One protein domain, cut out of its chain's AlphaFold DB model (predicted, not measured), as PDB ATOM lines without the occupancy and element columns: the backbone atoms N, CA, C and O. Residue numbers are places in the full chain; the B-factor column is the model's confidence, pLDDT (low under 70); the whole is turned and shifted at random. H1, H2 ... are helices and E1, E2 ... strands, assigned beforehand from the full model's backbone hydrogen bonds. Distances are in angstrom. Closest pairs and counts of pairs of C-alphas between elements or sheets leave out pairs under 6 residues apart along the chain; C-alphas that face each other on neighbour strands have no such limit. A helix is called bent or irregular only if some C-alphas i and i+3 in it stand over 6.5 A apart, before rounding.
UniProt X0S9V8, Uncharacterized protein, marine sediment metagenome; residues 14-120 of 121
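This is residues 14 to 120 of the 121 residues of an uncharacterized protein of marine sediment metagenome (UniProt X0S9V8). A small body of a three-stranded sheet and short helices lies at one end, and from it residues 98 to 120, of which 98 to 118 belong to the long, bent helix H5, stick out as an arm that makes much of the length. In the body H1 packs on the sheet, H3 grazes it, and the first arm of H5, H5a, packs on H3. The printed part has 107 residues, with three strands and five helices in the order E1, E2, H1, E3, H2, H3, H4, H5; the sheet, E1 - E2 - E3, is all antiparallel, and the class is mixed, helices and strands. The whole is only just extended, close to loose, with a radius of gyration of the C-alphas of 19.9 A and spans of 75 by 31 by 19 A.

E1, residues 14 to 19, and E2, residues 25 to 31, form an antiparallel hairpin at 147 degrees, with N 16 and O 28 within hydrogen-bond range at 2.9 A. H1, residues 36 to 41, is on the sheet; its closest C-alphas to E2 are Ala 39 and Ser 28, 5.9 A apart. E3, residues 43 to 46, is the antiparallel neighbour of E2, with N 45 and O 27 within hydrogen-bond range at 2.8 A. H2, residues 50 to 53, touches H3, residues 58 to 70, through H3 residues 61 to 65 alone; the closest C-alphas, of Ala 51 and Ala 61, are 4.7 A apart. H3 only grazes the sheet with its residues 62 to 70. H5, residues 83 to 118, was assigned as one helix by its hydrogen bonds, but is bent: C-alphas 93 and 96 are 7.2 A apart. Its arms, H5a, residues 83 to 93, and H5b, residues 96 to 118, stand at a steep tilt of 37 degrees, only just past shallow. H3 touches H5a at a steep tilt of 42 degrees, opposite ways, closest at the C-alphas of Leu 64 and Thr 93, 5.4 A apart. H4, residues 76 to 81, is close to H5a but not clearly touching, with C-alphas Val 79 and Leu 86 closest at 6.3 A. Every O i to N i+4 pair is within hydrogen-bond range in H3, H4 and H5a; H5b has 18 of 19, H1 has 0 of 2 but 2 of 3 O i to N i+3 pairs, and H2 is too short for an O i to N i+4 pair.

E1 begins at C-alpha 14 (178.033, 94.191, 162.235) and is 16.6 A long; E2 is 19.5 A. H1 is irregular, with C-alphas 37 and 40 at 7.3 A. H3 is 18.1 A long, H5a 15.2 A and H5b 34.1 A, ending at C-alpha 118 (154.474, 139.107, 204.989).

The C-alphas of Gly 33 and Glu 120, the farthest apart, are 75.1 A apart. The printed part has no cut, and the links between named elements are tight. Mean pLDDT of the printed part is 83.4; residues 96 to 101 and 110 to 120 are under 70.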
ATOM      1  N   ARG A  14     177.685  94.008 160.830       92.38
ATOM      2  CA  ARG A  14     178.033  94.191 162.235       92.38
ATOM      3  C   ARG A  14     177.013  95.052 162.948       92.38
ATOM      4  O   ARG A  14     176.257  95.821 162.355       92.38
ATOM      5  N   ILE A  15     176.984  94.880 164.262       92.88
ATOM      6  CA  ILE A  15     176.095  95.605 165.161       92.88
ATOM      7  C   ILE A  15     176.876  96.756 165.781       92.88
ATOM      8  O   ILE A  15     177.914  96.530 166.399       92.88
ATOM      9  N   VAL A  16     176.339  97.965 165.664       93.50
ATOM     10  CA  VAL A  16     176.933  99.179 166.229       93.50
ATOM     11  C   VAL A  16     175.929  99.865 167.139       93.50
ATOM     12  O   VAL A  16     174.748  99.990 166.804       93.50
ATOM     13  N   ASN A  17     176.409 100.296 168.303       94.44
ATOM     14  CA  ASN A  17     175.655 101.157 169.201       94.44
ATOM     15  C   ASN A  17     175.999 102.615 168.893       94.44
ATOM     16  O   ASN A  17     177.167 102.939 168.699       94.44
ATOM     17  N   TRP A  18     175.006 103.490 168.906       93.81
ATOM     18  CA  TRP A  18     175.191 104.926 168.704       93.81
ATOM     19  C   TRP A  18     174.204 105.704 169.574       93.81
ATOM     20  O   TRP A  18     173.304 105.121 170.182       93.81
ATOM     21  N   THR A  19     174.414 107.009 169.706       94.00
ATOM     22  CA  THR A  19     173.546 107.899 170.487       94.00
ATOM     23  C   THR A  19     173.132 109.069 169.610       94.00
ATOM     24  O   THR A  19     173.967 109.591 168.875       94.00
ATOM     25  N   ASP A  20     171.855 109.438 169.645       91.81
ATOM     26  CA  ASP A  20     171.346 110.588 168.896       91.81
ATOM     27  C   ASP A  20     171.625 111.924 169.614       91.81
ATOM     28  O   ASP A  20     172.157 111.975 170.725       91.81
ATOM     29  N   GLU A  21     171.218 113.027 168.988       91.00
ATOM     30  CA  GLU A  21     171.326 114.380 169.549       91.00
ATOM     31  C   GLU A  21     170.494 114.602 170.828       91.00
ATOM     32  O   GLU A  21     170.791 115.505 171.610       91.00
ATOM     33  N   ARG A  22     169.483 113.760 171.086       89.56
ATOM     34  CA  ARG A  22     168.633 113.793 172.292       89.56
ATOM     35  C   ARG A  22     169.227 112.972 173.441       89.56
ATOM     36  O   ARG A  22     168.636 112.927 174.523       89.56
ATOM     37  N   GLY A  23     170.368 112.310 173.232       92.00
ATOM     38  CA  GLY A  23     171.014 111.446 174.222       92.00
ATOM     39  C   GLY A  23     170.397 110.046 174.323       92.00
ATOM     40  O   GLY A  23     170.580 109.356 175.334       92.00
ATOM     41  N   ARG A  24     169.640 109.614 173.312       92.94
ATOM     42  CA  ARG A  24     169.005 108.296 173.247       92.94
ATOM     43  C   ARG A  24     169.934 107.273 172.619       92.94
ATOM     44  O   ARG A  24     170.485 107.493 171.545       92.94
ATOM     45  N   LYS A  25     170.079 106.126 173.280       94.50
ATOM     46  CA  LYS A  25     170.916 105.016 172.817       94.50
ATOM     47  C   LYS A  25     170.174 104.161 171.795       94.50
ATOM     48  O   LYS A  25     169.046 103.724 172.034       94.50
ATOM     49  N   TYR A  26     170.843 103.853 170.698       93.75
ATOM     50  CA  TYR A  26     170.337 103.025 169.616       93.75
ATOM     51  C   TYR A  26     171.333 101.940 169.247       93.75
ATOM     52  O   TYR A  26     172.523 102.005 169.555       93.75
ATOM     53  N   LYS A  27     170.808 100.905 168.598       93.50
ATOM     54  CA  LYS A  27     171.584  99.793 168.066       93.50
ATOM     55  C   LYS A  27     171.141  99.546 166.638       93.50
ATOM     56  O   LYS A  27     169.955  99.312 166.414       93.50
ATOM     57  N   SER A  28     172.085  99.549 165.710       93.38
ATOM     58  CA  SER A  28     171.830  99.329 164.287       93.38
ATOM     59  C   SER A  28     172.697  98.203 163.740       93.38
ATOM     60  O   SER A  28     173.796  97.959 164.238       93.38
ATOM     61  N   ARG A  29     172.214  97.528 162.693       92.50
ATOM     62  CA  ARG A  29     173.057  96.711 161.810       92.50
ATOM     63  C   ARG A  29     173.531  97.556 160.641       92.50
ATOM     64  O   ARG A  29     172.700  98.142 159.945       92.50
ATOM     65  N   ILE A  30     174.837  97.560 160.409       92.38
ATOM     66  CA  ILE A  30     175.458  98.182 159.241       92.38
ATOM     67  C   ILE A  30     176.371  97.184 158.524       92.38
ATOM     68  O   ILE A  30     176.825  96.227 159.156       92.38
ATOM     69  N   PRO A  31     176.634  97.371 157.218       92.00
ATOM     70  CA  PRO A  31     177.658  96.605 156.513       92.00
ATOM     71  C   PRO A  31     179.027  96.769 157.178       92.00
ATOM     72  O   PRO A  31     179.346  97.853 157.664       92.00
ATOM     73  N   ASP A  32     179.866  95.739 157.141       88.25
ATOM     74  CA  ASP A  32     181.175  95.763 157.804       88.25
ATOM     75  C   ASP A  32     182.104  96.861 157.281       88.25
ATOM     76  O   ASP A  32     182.834  97.470 158.060       88.25
ATOM     77  N   GLY A  33     182.005  97.189 155.990       85.88
ATOM     78  CA  GLY A  33     182.748  98.289 155.371       85.88
ATOM     79  C   GLY A  33     182.180  99.692 155.627       85.88
ATOM     80  O   GLY A  33     182.783 100.668 155.186       85.88
ATOM     81  N   ALA A  34     181.025  99.822 156.288       88.19
ATOM     82  CA  ALA A  34     180.449 101.123 156.627       88.19
ATOM     83  C   ALA A  34     181.087 101.694 157.903       88.19
ATOM     84  O   ALA A  34     181.475 100.952 158.813       88.19
ATOM     85  N   ARG A  35     181.179 103.025 157.986       89.88
ATOM     86  CA  ARG A  35     181.732 103.714 159.159       89.88
ATOM     87  C   ARG A  35     180.710 103.709 160.295       89.88
ATOM     88  O   ARG A  35     179.507 103.719 160.052       89.88
ATOM     89  N   ASP A  36     181.186 103.752 161.539       86.00
ATOM     90  CA  ASP A  36     180.310 103.818 162.723       86.00
ATOM     91  C   ASP A  36     179.427 105.072 162.734       86.00
ATOM     92  O   ASP A  36     178.293 105.028 163.203       86.00
ATOM     93  N   GLU A  37     179.918 106.173 162.165       90.12
ATOM     94  CA  GLU A  37     179.169 107.425 161.985       90.12
ATOM     95  C   GLU A  37     177.884 107.213 161.172       90.12
ATOM     96  O   GLU A  37     176.860 107.850 161.428       90.12
ATOM     97  N   ASP A  38     177.910 106.260 160.241       88.94
ATOM     98  CA  ASP A  38     176.794 105.934 159.361       88.94
ATOM     99  C   ASP A  38     175.796 104.965 160.042       88.94
ATOM    100  O   ASP A  38     174.818 104.538 159.428       88.94
ATOM    101  N   ALA A  39     175.982 104.625 161.330       89.62
ATOM    102  CA  ALA A  39     175.115 103.698 162.069       89.62
ATOM    103  C   ALA A  39     173.642 104.133 162.133       89.62
ATOM    104  O   ALA A  39     172.748 103.282 162.181       89.62
ATOM    105  N   HIS A  40     173.374 105.439 162.079       88.75
ATOM    106  CA  HIS A  40     172.020 105.990 162.023       88.75
ATOM    107  C   HIS A  40     171.289 105.670 160.705       88.75
ATOM    108  O   HIS A  40     170.063 105.621 160.689       88.75
ATOM    109  N   MET A  41     172.028 105.382 159.627       89.50
ATOM    110  CA  MET A  41     171.492 104.962 158.323       89.50
ATOM    111  C   MET A  41     171.292 103.443 158.220       89.50
ATOM    112  O   MET A  41     170.785 102.942 157.216       89.50
ATOM    113  N   GLY A  42     171.729 102.693 159.235       89.44
ATOM    114  CA  GLY A  42     171.615 101.241 159.289       89.44
ATOM    115  C   GLY A  42     170.205 100.737 159.596       89.44
ATOM    116  O   GLY A  42     169.264 101.491 159.834       89.44
ATOM    117  N   ILE A  43     170.067  99.412 159.659       89.19
ATOM    118  CA  ILE A  43     168.815  98.783 160.087       89.19
ATOM    119  C   ILE A  43     168.726  98.867 161.609       89.19
ATOM    120  O   ILE A  43     169.487  98.203 162.317       89.19
ATOM    121  N   LEU A  44     167.778  99.655 162.108       90.62
ATOM    122  CA  LEU A  44     167.536  99.832 163.536       90.62
ATOM    123  C   LEU A  44     167.063  98.521 164.188       90.62
ATOM    124  O   LEU A  44     166.092  97.910 163.747       90.62
ATOM    125  N   ILE A  45     167.738  98.095 165.258       88.31
ATOM    126  CA  ILE A  45     167.393  96.896 166.040       88.31
ATOM    127  C   ILE A  45     166.497  97.253 167.238       88.31
ATOM    128  O   ILE A  45     165.667  96.438 167.630       88.31
ATOM    129  N   GLY A  46     166.632  98.452 167.814       79.12
ATOM    130  CA  GLY A  46     165.755  98.959 168.881       79.12
ATOM    131  C   GLY A  46     166.306 100.213 169.556       79.12
ATOM    132  O   GLY A  46     167.286 100.771 169.049       79.12
ATOM    133  N   PRO A  47     165.760 100.632 170.720       80.88
ATOM    134  CA  PRO A  47     164.485 100.266 171.369       80.88
ATOM    135  C   PRO A  47     163.246 100.735 170.584       80.88
ATOM    136  O   PRO A  47     163.377 101.568 169.688       80.88
ATOM    137  N   PRO A  48     162.036 100.231 170.898       77.00
ATOM    138  CA  PRO A  48     160.823 100.666 170.215       77.00
ATOM    139  C   PRO A  48     160.505 102.134 170.547       77.00
ATOM    140  O   PRO A  48     160.728 102.580 171.671       77.00
ATOM    141  N   SER A  49     159.904 102.864 169.601       76.75
ATOM    142  CA  SER A  49     159.559 104.297 169.715       76.75
ATOM    143  C   SER A  49     158.419 104.612 170.701       76.75
ATOM    144  O   SER A  49     157.770 105.652 170.615       76.75
ATOM    145  N   VAL A  50     158.172 103.731 171.677       74.56
ATOM    146  CA  VAL A  50     157.120 103.882 172.695       74.56
ATOM    147  C   VAL A  50     157.319 105.167 173.500       74.56
ATOM    148  O   VAL A  50     156.342 105.807 173.868       74.56
ATOM    149  N   ALA A  51     158.571 105.576 173.727       73.62
ATOM    150  CA  ALA A  51     158.884 106.820 174.421       73.62
ATOM    151  C   ALA A  51     158.286 108.060 173.732       73.62
ATOM    152  O   ALA A  51     157.793 108.947 174.422       73.62
ATOM    153  N   ASP A  52     158.269 108.100 172.395       76.25
ATOM    154  CA  ASP A  52     157.679 109.211 171.637       76.25
ATOM    155  C   ASP A  52     156.149 109.101 171.559       76.25
ATOM    156  O   ASP A  52     155.447 110.108 171.622       76.25
ATOM    157  N   ALA A  53     155.610 107.878 171.493       81.50
ATOM    158  CA  ALA A  53     154.164 107.643 171.430       81.50
ATOM    159  C   ALA A  53     153.413 108.056 172.711       81.50
ATOM    160  O   ALA A  53     152.212 108.310 172.668       81.50
ATOM    161  N   LEU A  54     154.107 108.112 173.851       79.19
ATOM    162  CA  LEU A  54     153.526 108.481 175.143       79.19
ATOM    163  C   LEU A  54     153.364 109.996 175.337       79.19
ATOM    164  O   LEU A  54     152.715 110.407 176.298       79.19
ATOM    165  N   GLY A  55     153.948 110.827 174.463       79.75
ATOM    166  CA  GLY A  55     153.867 112.288 174.569       79.75
ATOM    167  C   GLY A  55     154.494 112.851 175.850       79.75
ATOM    168  O   GLY A  55     154.081 113.899 176.341       79.75
ATOM    169  N   TRP A  56     155.449 112.131 176.440       82.25
ATOM    170  CA  TRP A  56     156.114 112.544 177.674       82.25
ATOM    171  C   TRP A  56     157.143 113.653 177.430       82.25
ATOM    172  O   TRP A  56     157.687 113.748 176.330       82.25
ATOM    173  N   PRO A  57     157.479 114.456 178.461       85.12
ATOM    174  CA  PRO A  57     158.578 115.412 178.373       85.12
ATOM    175  C   PRO A  57     159.884 114.733 177.941       85.12
ATOM    176  O   PRO A  57     160.201 113.640 178.419       85.12
ATOM    177  N   GLU A  58     160.672 115.409 177.102       86.44
ATOM    178  CA  GLU A  58     161.925 114.881 176.534       86.44
ATOM    179  C   GLU A  58     162.846 114.183 177.548       86.44
ATOM    180  O   GLU A  58     163.251 113.044 177.296       86.44
ATOM    181  N   PRO A  59     163.135 114.764 178.732       87.44
ATOM    182  CA  PRO A  59     164.030 114.117 179.689       87.44
ATOM    183  C   PRO A  59     163.498 112.776 180.203       87.44
ATOM    184  O   PRO A  59     164.282 111.884 180.533       87.44
ATOM    185  N   LEU A  60     162.173 112.631 180.289       86.75
ATOM    186  CA  LEU A  60     161.515 111.412 180.742       86.75
ATOM    187  C   LEU A  60     161.465 110.370 179.622       86.75
ATOM    188  O   LEU A  60     161.791 109.204 179.849       86.75
ATOM    189  N   ALA A  61     161.120 110.798 178.405       89.81
ATOM    190  CA  ALA A  61     161.098 109.944 177.224       89.81
ATOM    191  C   ALA A  61     162.492 109.355 176.931       89.81
ATOM    192  O   ALA A  61     162.636 108.141 176.769       89.81
ATOM    193  N   THR A  62     163.542 110.178 176.976       91.50
ATOM    194  CA  THR A  62     164.934 109.730 176.810       91.50
ATOM    195  C   THR A  62     165.371 108.776 177.924       91.50
ATOM    196  O   THR A  62     166.023 107.764 177.655       91.50
ATOM    197  N   ARG A  63     164.965 109.018 179.180       91.12
ATOM    198  CA  ARG A  63     165.225 108.086 180.292       91.12
ATOM    199  C   ARG A  63     164.544 106.736 180.088       91.12
ATOM    200  O   ARG A  63     165.187 105.707 180.305       91.12
ATOM    201  N   LEU A  64     163.278 106.725 179.672       91.50
ATOM    202  CA  LEU A  64     162.552 105.490 179.373       91.50
ATOM    203  C   LEU A  64     163.268 104.702 178.272       91.50
ATOM    204  O   LEU A  64     163.563 103.518 178.441       91.50
ATOM    205  N   HIS A  65     163.587 105.387 177.175       93.44
ATOM    206  CA  HIS A  65     164.280 104.831 176.018       93.44
ATOM    207  C   HIS A  65     165.608 104.175 176.404       93.44
ATOM    208  O   HIS A  65     165.848 103.006 176.101       93.44
ATOM    209  N   ASN A  66     166.445 104.888 177.157       94.12
ATOM    210  CA  ASN A  66     167.741 104.377 177.596       94.12
ATOM    211  C   ASN A  66     167.596 103.192 178.562       94.12
ATOM    212  O   ASN A  66     168.342 102.221 178.459       94.12
ATOM    213  N   ASN A  67     166.590 103.203 179.443       94.06
ATOM    214  CA  ASN A  67     166.320 102.068 180.326       94.06
ATOM    215  C   ASN A  67     165.867 100.807 179.571       94.06
ATOM    216  O   ASN A  67     166.199  99.701 180.015       94.06
ATOM    217  N   LEU A  68     165.122 100.958 178.469       94.06
ATOM    218  CA  LEU A  68     164.781  99.856 177.560       94.06
ATOM    219  C   LEU A  68     166.039  99.327 176.862       94.06
ATOM    220  O   LEU A  68     166.257  98.113 176.828       94.06
ATOM    221  N   PHE A  69     166.880 100.235 176.355       94.94
ATOM    222  CA  PHE A  69     168.130  99.897 175.680       94.94
ATOM    223  C   PHE A  69     169.065  99.080 176.573       94.94
ATOM    224  O   PHE A  69     169.495  97.990 176.194       94.94
ATOM    225  N   ASP A  70     169.328  99.576 177.783       94.12
ATOM    226  CA  ASP A  70     170.283  98.984 178.725       94.12
ATOM    227  C   ASP A  70     169.846  97.587 179.209       94.12
ATOM    228  O   ASP A  70     170.660  96.811 179.705       94.12
ATOM    229  N   ARG A  71     168.566  97.231 179.029       93.62
ATOM    230  CA  ARG A  71     168.005  95.910 179.365       93.62
ATOM    231  C   ARG A  71     167.772  95.006 178.157       93.62
ATOM    232  O   ARG A  71     167.203  93.929 178.310       93.62
ATOM    233  N   GLY A  72     168.179  95.424 176.961       93.25
ATOM    234  CA  GLY A  72     168.007  94.624 175.748       93.25
ATOM    235  C   GLY A  72     166.557  94.494 175.274       93.25
ATOM    236  O   GLY A  72     166.245  93.600 174.487       93.25
ATOM    237  N   LEU A  73     165.660  95.372 175.731       93.12
ATOM    238  CA  LEU A  73     164.243  95.364 175.365       93.12
ATOM    239  C   LEU A  73     164.035  96.097 174.033       93.12
ATOM    240  O   LEU A  73     163.433  97.166 173.965       93.12
ATOM    241  N   PHE A  74     164.595  95.527 172.967       91.88
ATOM    242  CA  PHE A  74     164.723  96.198 171.674       91.88
ATOM    243  C   PHE A  74     163.469  96.135 170.793       91.88
ATOM    244  O   PHE A  74     163.293  96.989 169.929       91.88
ATOM    245  N   THR A  75     162.570  95.175 171.025       88.38
ATOM    246  CA  THR A  75     161.352  94.992 170.220       88.38
ATOM    247  C   THR A  75     160.106  94.895 171.095       88.38
ATOM    248  O   THR A  75     160.164  94.460 172.248       88.38
ATOM    249  N   ALA A  76     158.948  95.252 170.530       86.25
ATOM    250  CA  ALA A  76     157.659  95.127 171.214       86.25
ATOM    251  C   ALA A  76     157.355  93.677 171.633       86.25
ATOM    252  O   ALA A  76     156.751  93.444 172.679       86.25
ATOM    253  N   GLU A  77     157.807  92.692 170.852       88.81
ATOM    254  CA  GLU A  77     157.649  91.281 171.199       88.81
ATOM    255  C   GLU A  77     158.440  90.906 172.458       88.81
ATOM    256  O   GLU A  77     157.882  90.261 173.347       88.81
ATOM    257  N   ILE A  78     159.704  91.334 172.559       89.50
ATOM    258  CA  ILE A  78     160.540  91.096 173.745       89.50
ATOM    259  C   ILE A  78     159.908  91.775 174.963       89.50
ATOM    260  O   ILE A  78     159.727  91.136 175.996       89.50
ATOM    261  N   VAL A  79     159.494  93.039 174.824       88.75
ATOM    262  CA  VAL A  79     158.816  93.788 175.895       88.75
ATOM    263  C   VAL A  79     157.575  93.040 176.389       88.75
ATOM    264  O   VAL A  79     157.413  92.839 177.591       88.75
ATOM    265  N   ARG A  80     156.727  92.561 175.470       88.69
ATOM    266  CA  ARG A  80     155.500  91.819 175.800       88.69
ATOM    267  C   ARG A  80     155.781  90.503 176.527       88.69
ATOM    268  O   ARG A  80     155.015  90.120 177.405       88.69
ATOM    269  N   LYS A  81     156.864  89.808 176.170       94.50
ATOM    270  CA  LYS A  81     157.271  88.539 176.797       94.50
ATOM    271  C   LYS A  81     157.998  88.721 178.134       94.50
ATOM    272  O   LYS A  81     158.246  87.733 178.819       94.50
ATOM    273  N   SER A  82     158.342  89.949 178.522       92.50
ATOM    274  CA  SER A  82     159.155  90.229 179.713       92.50
ATOM    275  C   SER A  82     158.514  91.284 180.629       92.50
ATOM    276  O   SER A  82     159.104  92.343 180.866       92.50
ATOM    277  N   PRO A  83     157.324  91.011 181.201       91.62
ATOM    278  CA  PRO A  83     156.588  91.991 182.001       91.62
ATOM    279  C   PRO A  83     157.357  92.454 183.247       91.62
ATOM    280  O   PRO A  83     157.285  93.627 183.606       91.62
ATOM    281  N   GLN A  84     158.149  91.585 183.880       94.25
ATOM    282  CA  GLN A  84     158.981  91.960 185.030       94.25
ATOM    283  C   GLN A  84     160.094  92.941 184.629       94.25
ATOM    284  O   GLN A  84     160.361  93.905 185.348       94.25
ATOM    285  N   ALA A  85     160.713  92.737 183.462       92.88
ATOM    286  CA  ALA A  85     161.736  93.643 182.942       92.88
ATOM    287  C   ALA A  85     161.135  95.010 182.588       92.88
ATOM    288  O   ALA A  85     161.714  96.041 182.930       92.88
ATOM    289  N   LEU A  86     159.939  95.027 181.988       91.06
ATOM    290  CA  LEU A  86     159.200  96.258 181.712       91.06
ATOM    291  C   LEU A  86     158.841  97.013 183.004       91.06
ATOM    292  O   LEU A  86     159.062  98.218 183.091       91.06
ATOM    293  N   GLN A  87     158.351  96.323 184.036       91.19
ATOM    294  CA  GLN A  87     158.077  96.953 185.332       91.19
ATOM    295  C   GLN A  87     159.337  97.576 185.945       91.19
ATOM    296  O   GLN A  87     159.281  98.685 186.479       91.19
ATOM    297  N   ALA A  88     160.483  96.896 185.851       91.50
ATOM    298  CA  ALA A  88     161.755  97.430 186.323       91.50
ATOM    299  C   ALA A  88     162.188  98.682 185.539       91.50
ATOM    300  O   ALA A  88     162.668  99.636 186.150       91.50
ATOM    301  N   VAL A  89     161.981  98.706 184.217       92.19
ATOM    302  CA  VAL A  89     162.212  99.890 183.368       92.19
ATOM    303  C   VAL A  89     161.353 101.065 183.807       92.19
ATOM    304  O   VAL A  89     161.879 102.158 184.011       92.19
ATOM    305  N   ILE A  90     160.051 100.843 183.987       89.44
ATOM    306  CA  ILE A  90     159.112 101.891 184.394       89.44
ATOM    307  C   ILE A  90     159.540 102.453 185.751       89.44
ATOM    308  O   ILE A  90     159.749 103.656 185.885       89.44
ATOM    309  N   ARG A  91     159.786 101.587 186.742       89.62
ATOM    310  CA  ARG A  91     160.254 102.021 188.067       89.62
ATOM    311  C   ARG A  91     161.551 102.819 187.984       89.62
ATOM    312  O   ARG A  91     161.645 103.863 188.614       89.62
ATOM    313  N   ALA A  92     162.537 102.357 187.215       90.12
ATOM    314  CA  ALA A  92     163.813 103.053 187.062       90.12
ATOM    315  C   ALA A  92     163.659 104.427 186.391       90.12
ATOM    316  O   ALA A  92     164.334 105.372 186.788       90.12
ATOM    317  N   THR A  93     162.745 104.544 185.427       88.81
ATOM    318  CA  THR A  93     162.453 105.795 184.716       88.81
ATOM    319  C   THR A  93     161.926 106.871 185.672       88.81
ATOM    320  O   THR A  93     162.410 108.000 185.643       88.81
ATOM    321  N   PHE A  94     161.012 106.492 186.574       85.38
ATOM    322  CA  PHE A  94     160.349 107.409 187.510       85.38
ATOM    323  C   PHE A  94     161.040 107.561 188.875       85.38
ATOM    324  O   PHE A  94     160.696 108.462 189.635       85.38
ATOM    325  N   LYS A  95     162.016 106.709 189.223       74.69
ATOM    326  CA  LYS A  95     162.656 106.716 190.556       74.69
ATOM    327  C   LYS A  95     163.321 108.056 190.903       74.69
ATOM    328  O   LYS A  95     163.378 108.412 192.077       74.69
ATOM    329  N   ILE A  96     163.810 108.785 189.900       61.72
ATOM    330  CA  ILE A  96     164.433 110.106 190.081       61.72
ATOM    331  C   ILE A  96     163.369 111.208 190.224       61.72
ATOM    332  O   ILE A  96     163.569 112.144 190.992       61.72
ATOM    333  N   ASP A  97     162.205 111.073 189.581       65.19
ATOM    334  CA  ASP A  97     161.191 112.134 189.595       65.19
ATOM    335  C   ASP A  97     160.450 112.241 190.926       65.19
ATOM    336  O   ASP A  97     159.972 113.318 191.250       65.19
ATOM    337  N   VAL A  98     160.400 111.184 191.746       64.75
ATOM    338  CA  VAL A  98     159.786 111.272 193.085       64.75
ATOM    339  C   VAL A  98     160.542 112.254 193.979       64.75
ATOM    340  O   VAL A  98     159.905 113.055 194.648       64.75
ATOM    341  N   HIS A  99     161.878 112.247 193.963       63.88
ATOM    342  CA  HIS A  99     162.658 113.208 194.752       63.88
ATOM    343  C   HIS A  99     162.493 114.632 194.219       63.88
ATOM    344  O   HIS A  99     162.268 115.545 195.000       63.88
ATOM    345  N   ILE A 100     162.497 114.810 192.895       67.12
ATOM    346  CA  ILE A 100     162.262 116.120 192.271       67.12
ATOM    347  C   ILE A 100     160.852 116.642 192.598       67.12
ATOM    348  O   ILE A 100     160.688 117.819 192.901       67.12
ATOM    349  N   LEU A 101     159.834 115.778 192.569       66.88
ATOM    350  CA  LEU A 101     158.461 116.123 192.947       66.88
ATOM    351  C   LEU A 101     158.358 116.461 194.434       66.88
ATOM    352  O   LEU A 101     157.668 117.413 194.783       66.88
ATOM    353  N   MET A 102     159.049 115.719 195.302       72.06
ATOM    354  CA  MET A 102     159.108 116.022 196.733       72.06
ATOM    355  C   MET A 102     159.784 117.370 196.989       72.06
ATOM    356  O   MET A 102     159.219 118.187 197.709       72.06
ATOM    357  N   ASP A 103     160.919 117.647 196.348       75.75
ATOM    358  CA  ASP A 103     161.619 118.931 196.459       75.75
ATOM    359  C   ASP A 103     160.759 120.087 195.929       75.75
ATOM    360  O   ASP A 103     160.688 121.146 196.550       75.75
ATOM    361  N   ALA A 104     160.045 119.879 194.817       74.81
ATOM    362  CA  ALA A 104     159.112 120.862 194.272       74.81
ATOM    363  C   ALA A 104     157.940 121.139 195.229       74.81
ATOM    364  O   ALA A 104     157.581 122.297 195.427       74.81
ATOM    365  N   TYR A 105     157.376 120.103 195.859       76.00
ATOM    366  CA  TYR A 105     156.310 120.252 196.854       76.00
ATOM    367  C   TYR A 105     156.794 120.947 198.129       76.00
ATOM    368  O   TYR A 105     156.091 121.808 198.653       76.00
ATOM    369  N   VAL A 106     157.992 120.614 198.616       81.50
ATOM    370  CA  VAL A 106     158.608 121.295 199.765       81.50
ATOM    371  C   VAL A 106     158.840 122.768 199.437       81.50
ATOM    372  O   VAL A 106     158.472 123.635 200.225       81.50
ATOM    373  N   LYS A 107     159.383 123.071 198.254       75.50
ATOM    374  CA  LYS A 107     159.626 124.450 197.821       75.50
ATOM    375  C   LYS A 107     158.330 125.254 197.674       75.50
ATOM    376  O   LYS A 107     158.255 126.357 198.205       75.50
ATOM    377  N   ALA A 108     157.307 124.687 197.034       75.19
ATOM    378  CA  ALA A 108     155.999 125.329 196.894       75.19
ATOM    379  C   ALA A 108     155.312 125.545 198.254       75.19
ATOM    380  O   ALA A 108     154.720 126.592 198.492       75.19
ATOM    381  N   GLY A 109     155.428 124.580 199.173       73.06
ATOM    382  CA  GLY A 109     154.921 124.715 200.538       73.06
ATOM    383  C   GLY A 109     155.633 125.805 201.347       73.06
ATOM    384  O   GLY A 109     154.984 126.493 202.129       73.06
ATOM    385  N   MET A 110     156.941 126.004 201.143       61.59
ATOM    386  CA  MET A 110     157.690 127.093 201.784       61.59
ATOM    387  C   MET A 110     157.353 128.471 201.206       61.59
ATOM    388  O   MET A 110     157.256 129.423 201.971       61.59
ATOM    389  N   GLU A 111     157.155 128.596 199.891       59.34
ATOM    390  CA  GLU A 111     156.767 129.872 199.264       59.34
ATOM    391  C   GLU A 111     155.385 130.348 199.746       59.34
ATOM    392  O   GLU A 111     155.215 131.531 200.026       59.34
ATOM    393  N   LEU A 112     154.436 129.426 199.954       58.81
ATOM    394  CA  LEU A 112     153.129 129.744 200.547       58.81
ATOM    395  C   LEU A 112     153.238 130.200 202.013       58.81
ATOM    396  O   LEU A 112     152.487 131.065 202.445       58.81
ATOM    397  N   TYR A 113     154.200 129.664 202.769       57.28
ATOM    398  CA  TYR A 113     154.413 130.032 204.174       57.28
ATOM    399  C   TYR A 113     155.109 131.394 204.352       57.28
ATOM    400  O   TYR A 113     154.996 132.004 205.415       57.28
ATOM    401  N   ILE A 114     155.856 131.868 203.350       58.00
ATOM    402  CA  ILE A 114     156.515 133.183 203.386       58.00
ATOM    403  C   ILE A 114     155.514 134.296 203.028       58.00
ATOM    404  O   ILE A 114     155.483 135.309 203.720       58.00
ATOM    405  N   ASP A 115     154.652 134.088 202.027       56.62
ATOM    406  CA  ASP A 115     153.650 135.082 201.587       56.62
ATOM    407  C   ASP A 115     152.578 135.352 202.669       56.62
ATOM    408  O   ASP A 115     152.163 136.493 202.864       56.62
ATOM    409  N   ASP A 116     152.187 134.341 203.454       56.66
ATOM    410  CA  ASP A 116     151.239 134.531 204.567       56.66
ATOM    411  C   ASP A 116     151.848 135.317 205.749       56.66
ATOM    412  O   ASP A 116     151.150 136.103 206.387       56.66
ATOM    413  N   ASN A 117     153.154 135.186 206.010       57.56
ATOM    414  CA  ASN A 117     153.834 135.916 207.093       57.56
ATOM    415  C   ASN A 117     154.177 137.375 206.731       57.56
ATOM    416  O   ASN A 117     154.364 138.196 207.629       57.56
ATOM    417  N   GLU A 118     154.257 137.722 205.443       57.28
ATOM    418  CA  GLU A 118     154.474 139.107 204.989       57.28
ATOM    419  C   GLU A 118     153.174 139.925 204.885       57.28
ATOM    420  O   GLU A 118     153.232 141.147 204.778       57.28
ATOM    421  N   ARG A 119     151.998 139.286 204.955       55.56
ATOM    422  CA  ARG A 119     150.685 139.964 204.949       55.56
ATOM    423  C   ARG A 119     150.157 140.321 206.340       55.56
ATOM    424  O   ARG A 119     149.189 141.074 206.436       55.56
ATOM    425  N   GLU A 120     150.765 139.779 207.393       54.59
ATOM    426  CA  GLU A 120     150.396 140.032 208.795       54.59
ATOM    427  C   GLU A 120     151.310 141.051 209.514       54.59
ATOM    428  O   GLU A 120     151.103 141.315 210.700       54.59
TER     429      GLU A 120